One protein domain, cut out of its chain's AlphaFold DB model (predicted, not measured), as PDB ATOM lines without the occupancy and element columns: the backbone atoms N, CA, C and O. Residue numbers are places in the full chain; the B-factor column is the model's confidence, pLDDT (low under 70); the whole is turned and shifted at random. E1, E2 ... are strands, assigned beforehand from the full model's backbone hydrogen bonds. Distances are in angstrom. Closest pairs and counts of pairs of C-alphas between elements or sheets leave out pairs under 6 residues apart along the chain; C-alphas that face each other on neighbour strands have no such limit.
ATOM      1  N   LEU A  13     121.412  75.475 375.569       95.88
ATOM      2  CA  LEU A  13     122.190  75.153 376.754       95.88
ATOM      3  C   LEU A  13     122.341  76.388 377.648       95.88
ATOM      4  O   LEU A  13     122.881  77.421 377.263       95.88
ATOM      5  N   SER A  14     121.890  76.258 378.889       96.50
ATOM      6  CA  SER A  14     122.113  77.234 379.957       96.50
ATOM      7  C   SER A  14     123.461  76.993 380.635       96.50
ATOM      8  O   SER A  14     123.716  75.883 381.108       96.50
ATOM      9  N   GLN A  15     124.318  78.017 380.683       97.56
ATOM     10  CA  GLN A  15     125.584  77.978 381.423       97.56
ATOM     11  C   GLN A  15     125.328  77.658 382.900       97.56
ATOM     12  O   GLN A  15     124.395  78.185 383.503       97.56
ATOM     13  N   GLY A  16     126.156  76.792 383.478       95.69
ATOM     14  CA  GLY A  16     126.032  76.346 384.861       95.69
ATOM     15  C   GLY A  16     125.002  75.234 385.086       95.69
ATOM     16  O   GLY A  16     124.890  74.773 386.213       95.69
ATOM     17  N   ALA A  17     124.282  74.780 384.053       95.88
ATOM     18  CA  ALA A  17     123.344  73.664 384.175       95.88
ATOM     19  C   ALA A  17     123.985  72.316 383.820       95.88
ATOM     20  O   ALA A  17     124.860  72.216 382.951       95.88
ATOM     21  N   TRP A  18     123.483  71.259 384.456       96.75
ATOM     22  CA  TRP A  18     123.878  69.884 384.170       96.75
ATOM     23  C   TRP A  18     122.971  69.214 383.139       96.75
ATOM     24  O   TRP A  18     121.756  69.414 383.111       96.75
ATOM     25  N   TYR A  19     123.567  68.350 382.318       96.88
ATOM     26  CA  TYR A  19     122.866  67.609 381.279       96.88
ATOM     27  C   TYR A  19     123.219  66.129 381.320       96.88
ATOM     28  O   TYR A  19     124.385  65.756 381.471       96.88
ATOM     29  N   VAL A  20     122.210  65.286 381.110       96.38
ATOM     30  CA  VAL A  20     122.396  63.893 380.707       96.38
ATOM     31  C   VAL A  20     122.626  63.866 379.201       96.38
ATOM     32  O   VAL A  20     121.864  64.446 378.422       96.38
ATOM     33  N   GLY A  21     123.679  63.171 378.793       95.19
ATOM     34  CA  GLY A  21     124.124  63.105 377.413       95.19
ATOM     35  C   GLY A  21     124.890  61.829 377.097       95.19
ATOM     36  O   GLY A  21     125.021  60.927 377.925       95.19
ATOM     37  N   ARG A  22     125.425  61.771 375.879       94.50
ATOM     38  CA  ARG A  22     126.424  60.784 375.470       94.50
ATOM     39  C   ARG A  22     127.745  61.506 375.252       94.50
ATOM     40  O   ARG A  22     127.875  62.231 374.270       94.50
ATOM     41  N   GLY A  23     128.692  61.296 376.159       94.31
ATOM     42  CA  GLY A  23     130.061  61.795 376.062       94.31
ATOM     43  C   GLY A  23     131.076  60.674 375.872       94.31
ATOM     44  O   GLY A  23     130.764  59.485 375.980       94.31
ATOM     45  N   ARG A  24     132.331  61.046 375.623       94.31
ATOM     46  CA  ARG A  24     133.450  60.095 375.515       94.31
ATOM     47  C   ARG A  24     133.882  59.553 376.878       94.31
ATOM     48  O   ARG A  24     134.331  58.412 376.977       94.31
ATOM     49  N   ASN A  25     133.821  60.380 377.915       94.94
ATOM     50  CA  ASN A  25     134.338  60.096 379.251       94.94
ATOM     51  C   ASN A  25     133.233  59.942 380.300       94.94
ATOM     52  O   ASN A  25     133.499  59.350 381.346       94.94
ATOM     53  N   GLY A  26     132.031  60.454 380.039       93.62
ATOM     54  CA  GLY A  26     130.900  60.387 380.957       93.62
ATOM     55  C   GLY A  26     129.577  60.729 380.273       93.62
ATOM     56  O   GLY A  26     129.560  61.290 379.183       93.62
ATOM     57  N   ASN A  27     128.470  60.386 380.935       95.94
ATOM     58  CA  ASN A  27     127.107  60.619 380.436       95.94
ATOM     59  C   ASN A  27     126.401  61.786 381.141       95.94
ATOM     60  O   ASN A  27     125.220  62.026 380.913       95.94
ATOM     61  N   VAL A  28     127.108  62.483 382.029       96.81
ATOM     62  CA  VAL A  28     126.618  63.658 382.747       96.81
ATOM     63  C   VAL A  28     127.694  64.726 382.652       96.81
ATOM     64  O   VAL A  28     128.856  64.448 382.964       96.81
ATOM     65  N   GLY A  29     127.312  65.911 382.188       97.31
ATOM     66  CA  GLY A  29     128.224  67.029 381.985       97.31
ATOM     67  C   GLY A  29     127.604  68.354 382.402       97.31
ATOM     68  O   GLY A  29     126.430  68.601 382.128       97.31
ATOM     69  N   LEU A  30     128.405  69.191 383.055       97.88
ATOM     70  CA  LEU A  30     128.079  70.582 383.359       97.88
ATOM     71  C   LEU A  30     128.473  71.447 382.164       97.88
ATOM     72  O   LEU A  30     129.622  71.391 381.735       97.88
ATOM     73  N   TRP A  31     127.545  72.241 381.639       98.00
ATOM     74  CA  TRP A  31     127.854  73.200 380.583       98.00
ATOM     75  C   TRP A  31     128.481  74.462 381.183       98.00
ATOM     76  O   TRP A  31     127.821  75.170 381.943       98.00
ATOM     77  N   ASP A  32     129.737  74.766 380.855       97.69
ATOM     78  CA  ASP A  32     130.431  75.956 381.376       97.69
ATOM     79  C   ASP A  32     130.272  77.209 380.495       97.69
ATOM     80  O   ASP A  32     130.708  78.290 380.894       97.69
ATOM     81  N   GLY A  33     129.587  77.083 379.352       97.25
ATOM     82  CA  GLY A  33     129.414  78.132 378.341       97.25
ATOM     83  C   GLY A  33     130.196  77.877 377.047       97.25
ATOM     84  O   GLY A  33     129.860  78.469 376.023       97.25
ATOM     85  N   GLU A  34     131.183  76.980 377.073       97.00
ATOM     86  CA  GLU A  34     132.018  76.608 375.922       97.00
ATOM     87  C   GLU A  34     132.180  75.082 375.787       97.00
ATOM     88  O   GLU A  34     132.144  74.535 374.682       97.00
ATOM     89  N   MET A  35     132.325  74.381 376.911       97.50
ATOM     90  CA  MET A  35     132.594  72.951 377.009       97.50
ATOM     91  C   MET A  35     131.680  72.278 378.043       97.50
ATOM     92  O   MET A  35     131.146  72.889 378.971       97.50
ATOM     93  N   PHE A  36     131.537  70.961 377.913       98.12
ATOM     94  CA  PHE A  36     130.988  70.111 378.961       98.12
ATOM     95  C   PHE A  36     132.100  69.632 379.894       98.12
ATOM     96  O   PHE A  36     133.042  68.953 379.477       98.12
ATOM     97  N   LEU A  37     131.957  69.936 381.181       98.31
ATOM     98  CA  LEU A  37     132.791  69.409 382.254       98.31
ATOM     99  C   LEU A  37     132.228  68.059 382.698       98.31
ATOM    100  O   LEU A  37     131.156  67.989 383.301       98.31
ATOM    101  N   VAL A  38     132.952  66.978 382.413       97.56
ATOM    102  CA  VAL A  38     132.541  65.608 382.752       97.56
ATOM    103  C   VAL A  38     133.511  64.966 383.738       97.56
ATOM    104  O   VAL A  38     134.729  65.151 383.659       97.56
ATOM    105  N   ILE A  39     132.983  64.157 384.658       95.88
ATOM    106  CA  ILE A  39     133.807  63.361 385.574       95.88
ATOM    107  C   ILE A  39     134.253  62.093 384.842       95.88
ATOM    108  O   ILE A  39     133.479  61.158 384.647       95.88
ATOM    109  N   GLY A  40     135.521  62.062 384.438       93.25
ATOM    110  CA  GLY A  40     136.166  60.896 383.839       93.25
ATOM    111  C   GLY A  40     137.167  60.235 384.786       93.25
ATOM    112  O   GLY A  40     137.243  60.542 385.974       93.25
ATOM    113  N   LYS A  41     137.997  59.338 384.240       94.38
ATOM    114  CA  LYS A  41     139.119  58.716 384.963       94.38
ATOM    115  C   LYS A  41     140.458  58.969 384.266       94.38
ATOM    116  O   LYS A  41     140.532  58.966 383.031       94.38
ATOM    117  N   LYS A  42     141.519  59.153 385.058       92.44
ATOM    118  CA  LYS A  42     142.928  59.177 384.632       92.44
ATOM    119  C   LYS A  42     143.765  58.448 385.685       92.44
ATOM    120  O   LYS A  42     143.690  58.776 386.860       92.44
ATOM    121  N   PHE A  43     144.514  57.422 385.269       94.81
ATOM    122  CA  PHE A  43     145.290  56.553 386.175       94.81
ATOM    123  C   PHE A  43     144.467  55.993 387.354       94.81
ATOM    124  O   PHE A  43     144.924  55.948 388.489       94.81
ATOM    125  N   GLY A  44     143.215  55.607 387.087       93.38
ATOM    126  CA  GLY A  44     142.293  55.085 388.104       93.38
ATOM    127  C   GLY A  44     141.650  56.141 389.010       93.38
ATOM    128  O   GLY A  44     140.703  55.808 389.714       93.38
ATOM    129  N   GLN A  45     142.090  57.401 388.955       95.25
ATOM    130  CA  GLN A  45     141.560  58.493 389.772       95.25
ATOM    131  C   GLN A  45     140.503  59.311 389.014       95.25
ATOM    132  O   GLN A  45     140.635  59.482 387.794       95.25
ATOM    133  N   PRO A  46     139.458  59.812 389.700       95.12
ATOM    134  CA  PRO A  46     138.480  60.708 389.100       95.12
ATOM    135  C   PRO A  46     139.130  62.052 388.759       95.12
ATOM    136  O   PRO A  46     139.876  62.614 389.557       95.12
ATOM    137  N   VAL A  47     138.851  62.566 387.563       97.00
ATOM    138  CA  VAL A  47     139.315  63.885 387.108       97.00
ATOM    139  C   VAL A  47     138.222  64.565 386.294       97.00
ATOM    140  O   VAL A  47     137.462  63.887 385.598       97.00
ATOM    141  N   ILE A  48     138.180  65.896 386.331       97.19
ATOM    142  CA  ILE A  48     137.360  66.678 385.402       97.19
ATOM    143  C   ILE A  48     138.019  66.648 384.021       97.19
ATOM    144  O   ILE A  48     139.232  66.832 383.894       97.19
ATOM    145  N   LYS A  49     137.227  66.378 382.986       96.88
ATOM    146  CA  LYS A  49     137.638  66.440 381.583       96.88
ATOM    147  C   LYS A  49     136.704  67.374 380.826       96.88
ATOM    148  O   LYS A  49     135.511  67.390 381.103       96.88
ATOM    149  N   HIS A  50     137.265  68.101 379.869       97.12
ATOM    150  CA  HIS A  50     136.506  68.940 378.951       97.12
ATOM    151  C   HIS A  50     136.080  68.112 377.741       97.12
ATOM    152  O   HIS A  50     136.891  67.371 377.174       97.12
ATOM    153  N   GLU A  51     134.822  68.251 377.352       97.19
ATOM    154  CA  GLU A  51     134.266  67.691 376.130       97.19
ATOM    155  C   GLU A  51     133.541  68.774 375.345       97.19
ATOM    156  O   GLU A  51     132.658  69.440 375.877       97.19
ATOM    157  N   SER A  52     133.896  68.946 374.075       96.69
ATOM    158  CA  SER A  52     133.212  69.909 373.220       96.69
ATOM    159  C   SER A  52     131.815  69.416 372.830       96.69
ATOM    160  O   SER A  52     131.599  68.196 372.722       96.69
ATOM    161  N   PRO A  53     130.869  70.347 372.594       95.06
ATOM    162  CA  PRO A  53     129.567  70.026 372.025       95.06
ATOM    163  C   PRO A  53     129.716  69.207 370.750       95.06
ATOM    164  O   PRO A  53     130.516  69.534 369.878       95.06
ATOM    165  N   TYR A  54     128.948  68.132 370.650       93.38
ATOM    166  CA  TYR A  54     128.922  67.292 369.465       93.38
ATOM    167  C   TYR A  54     128.257  68.013 368.285       93.38
ATOM    168  O   TYR A  54     127.147  68.533 368.408       93.38
ATOM    169  N   SER A  55     128.906  67.958 367.127       87.44
ATOM    170  CA  SER A  55     128.382  68.322 365.814       87.44
ATOM    171  C   SER A  55     128.578  67.153 364.835       87.44
ATOM    172  O   SER A  55     129.137  66.113 365.183       87.44
ATOM    173  N   ALA A  56     128.097  67.291 363.595       84.56
ATOM    174  CA  ALA A  56     128.311  66.265 362.570       84.56
ATOM    175  C   ALA A  56     129.801  66.071 362.229       84.56
ATOM    176  O   ALA A  56     130.208  64.968 361.861       84.56
ATOM    177  N   ASP A  57     130.595  67.131 362.384       85.62
ATOM    178  CA  ASP A  57     131.985  67.190 361.943       85.62
ATOM    179  C   ASP A  57     132.979  67.025 363.104       85.62
ATOM    180  O   ASP A  57     134.103  66.561 362.902       85.62
ATOM    181  N   GLU A  58     132.581  67.379 364.331       88.31
ATOM    182  CA  GLU A  58     133.471  67.418 365.493       88.31
ATOM    183  C   GLU A  58     132.750  67.229 366.841       88.31
ATOM    184  O   GLU A  58     131.537  67.069 366.926       88.31
ATOM    185  N   GLY A  59     133.523  67.240 367.928       87.44
ATOM    186  CA  GLY A  59     133.000  67.204 369.293       87.44
ATOM    187  C   GLY A  59     132.686  65.817 369.840       87.44
ATOM    188  O   GLY A  59     132.752  64.806 369.138       87.44
ATOM    189  N   THR A  60     132.420  65.744 371.147       93.12
ATOM    190  CA  THR A  60     132.262  64.449 371.832       93.12
ATOM    191  C   THR A  60     131.041  64.338 372.723       93.12
ATOM    192  O   THR A  60     130.586  63.212 372.920       93.12
ATOM    193  N   PHE A  61     130.499  65.445 373.239       97.06
ATOM    194  CA  PHE A  61     129.363  65.396 374.155       97.06
ATOM    195  C   PHE A  61     128.064  65.824 373.479       97.06
ATOM    196  O   PHE A  61     127.923  66.948 373.002       97.06
ATOM    197  N   GLN A  62     127.085  64.927 373.482       96.25
ATOM    198  CA  GLN A  62     125.757  65.155 372.927       96.25
ATOM    199  C   GLN A  62     124.728  65.191 374.062       96.25
ATOM    200  O   GLN A  62     124.427  64.153 374.649       96.25
ATOM    201  N   ALA A  63     124.210  66.375 374.398       96.31
ATOM    202  CA  ALA A  63     123.225  66.552 375.468       96.31
ATOM    203  C   ALA A  63     121.813  66.157 375.007       96.31
ATOM    204  O   ALA A  63     121.405  66.524 373.911       96.31
ATOM    205  N   PHE A  64     121.053  65.449 375.846       95.31
ATOM    206  CA  PHE A  64     119.692  64.977 375.533       95.31
ATOM    207  C   PHE A  64     118.634  65.419 376.542       95.31
ATOM    208  O   PHE A  64     117.444  65.426 376.234       95.31
ATOM    209  N   LEU A  65     119.040  65.708 377.777       94.50
ATOM    210  CA  LEU A  65     118.123  66.093 378.840       94.50
ATOM    211  C   LEU A  65     118.843  67.012 379.818       94.50
ATOM    212  O   LEU A  65     119.904  66.650 380.322       94.50
ATOM    213  N   ARG A  66     118.259  68.171 380.113       94.62
ATOM    214  CA  ARG A  66     118.686  68.995 381.245       94.62
ATOM    215  C   ARG A  66     118.284  68.302 382.546       94.62
ATOM    216  O   ARG A  66     117.154  67.834 382.661       94.62
ATOM    217  N   ILE A  67     119.201  68.221 383.501       93.19
ATOM    218  CA  ILE A  67     118.898  67.734 384.847       93.19
ATOM    219  C   ILE A  67     118.147  68.847 385.579       93.19
ATOM    220  O   ILE A  67     118.628  69.977 385.637       93.19
ATOM    221  N   ASP A  68     116.962  68.533 386.103       90.44
ATOM    222  CA  ASP A  68     116.293  69.409 387.061       90.44
ATOM    223  C   ASP A  68     117.019  69.293 388.404       90.44
ATOM    224  O   ASP A  68     116.972  68.261 389.075       90.44
ATOM    225  N   GLU A  69     117.740  70.349 388.762       86.31
ATOM    226  CA  GLU A  69     118.448  70.466 390.039       86.31
ATOM    227  C   GLU A  69     117.510  70.932 391.165       86.31
ATOM    228  O   GLU A  69     117.912  71.011 392.326       86.31
TER     229      GLU A  69
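What this domain is: This is residues 13 to 69 of the 97 residues of an uncharacterized protein of Acidithiobacillus thiooxidans (UniProt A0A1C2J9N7). This is a single strongly twisted sheet of five strands, in which the long hairpin E3 and E4 makes a ribbon at one edge and the shorter E2, E1 and E5 make the rest. After E4 the link of residues 52 to 61 makes a loop and leads back to the opposite edge, where E5 runs beside E1. The printed part has 57 residues, with no named helix and five named strands in the order E1, E2, E3, E4, E5; the sheet's order is E4, E3, E2, E1, E5, all antiparallel. The class is all strand, though just 28 of the 57 residues are in named strands. The whole is compact, with a radius of gyration of the C-alphas of 10.8 A, and flat in outline, spanning 31 by 31 by 16 A.

Where its parts are: Start at C-alpha 13, and go on to C-alpha 18 at (123.878, 69.884, 384.170), where E1 begins; it covers residues 18 to 22 and is 12.8 A long. E2 follows at residues 28 to 31, 9.9 A long. Find C-alpha 36 at (130.988, 70.111, 378.961): from there E3 runs 17.2 A to residue 42. E4, residues 45 to 51, is 18.0 A long. E5, residues 62 to 66, is 11.6 A long and ends at C-alpha 66, at (118.686, 68.995, 381.245).

How they stand to each other: E1 to E4 form a meander, each strand the antiparallel neighbour of the one before. Look first at the hairpin of E1 and E2, where N 19 and O 29 are 2.9 A apart, within hydrogen-bond range; their directions stand at 125 degrees. In the hairpin of E2 and E3, at 133 degrees, N 37 and O 30 are 2.8 A apart. The hairpin of E3 and E4, at 145 degrees, has N 36 and O 51 at 2.8 A and, near its turn, N 42 and O 45 at 2.9 A. On the other side of E1 from E2 you find E5, antiparallel to E1 at 141 degrees, with N 20 and O 65 at 2.8 A. E4 and E5 are the edge strands, and they are apart. E1 and E4 are apart too, as are E3 and E5.

The domain as a whole: The two C-alphas farthest apart are those of Phe 43 and Asp 68, at 31.7 A. From edge to edge the strands' lines turn by 101 degrees. The links E1 to E2, E2 to E3 and E3 to E4 are tight; E4 to E5, with 10 residues, is short, and no link is long. The printed part has no cut. Its mean pLDDT is 94.8, and no printed residue of this model is under 70.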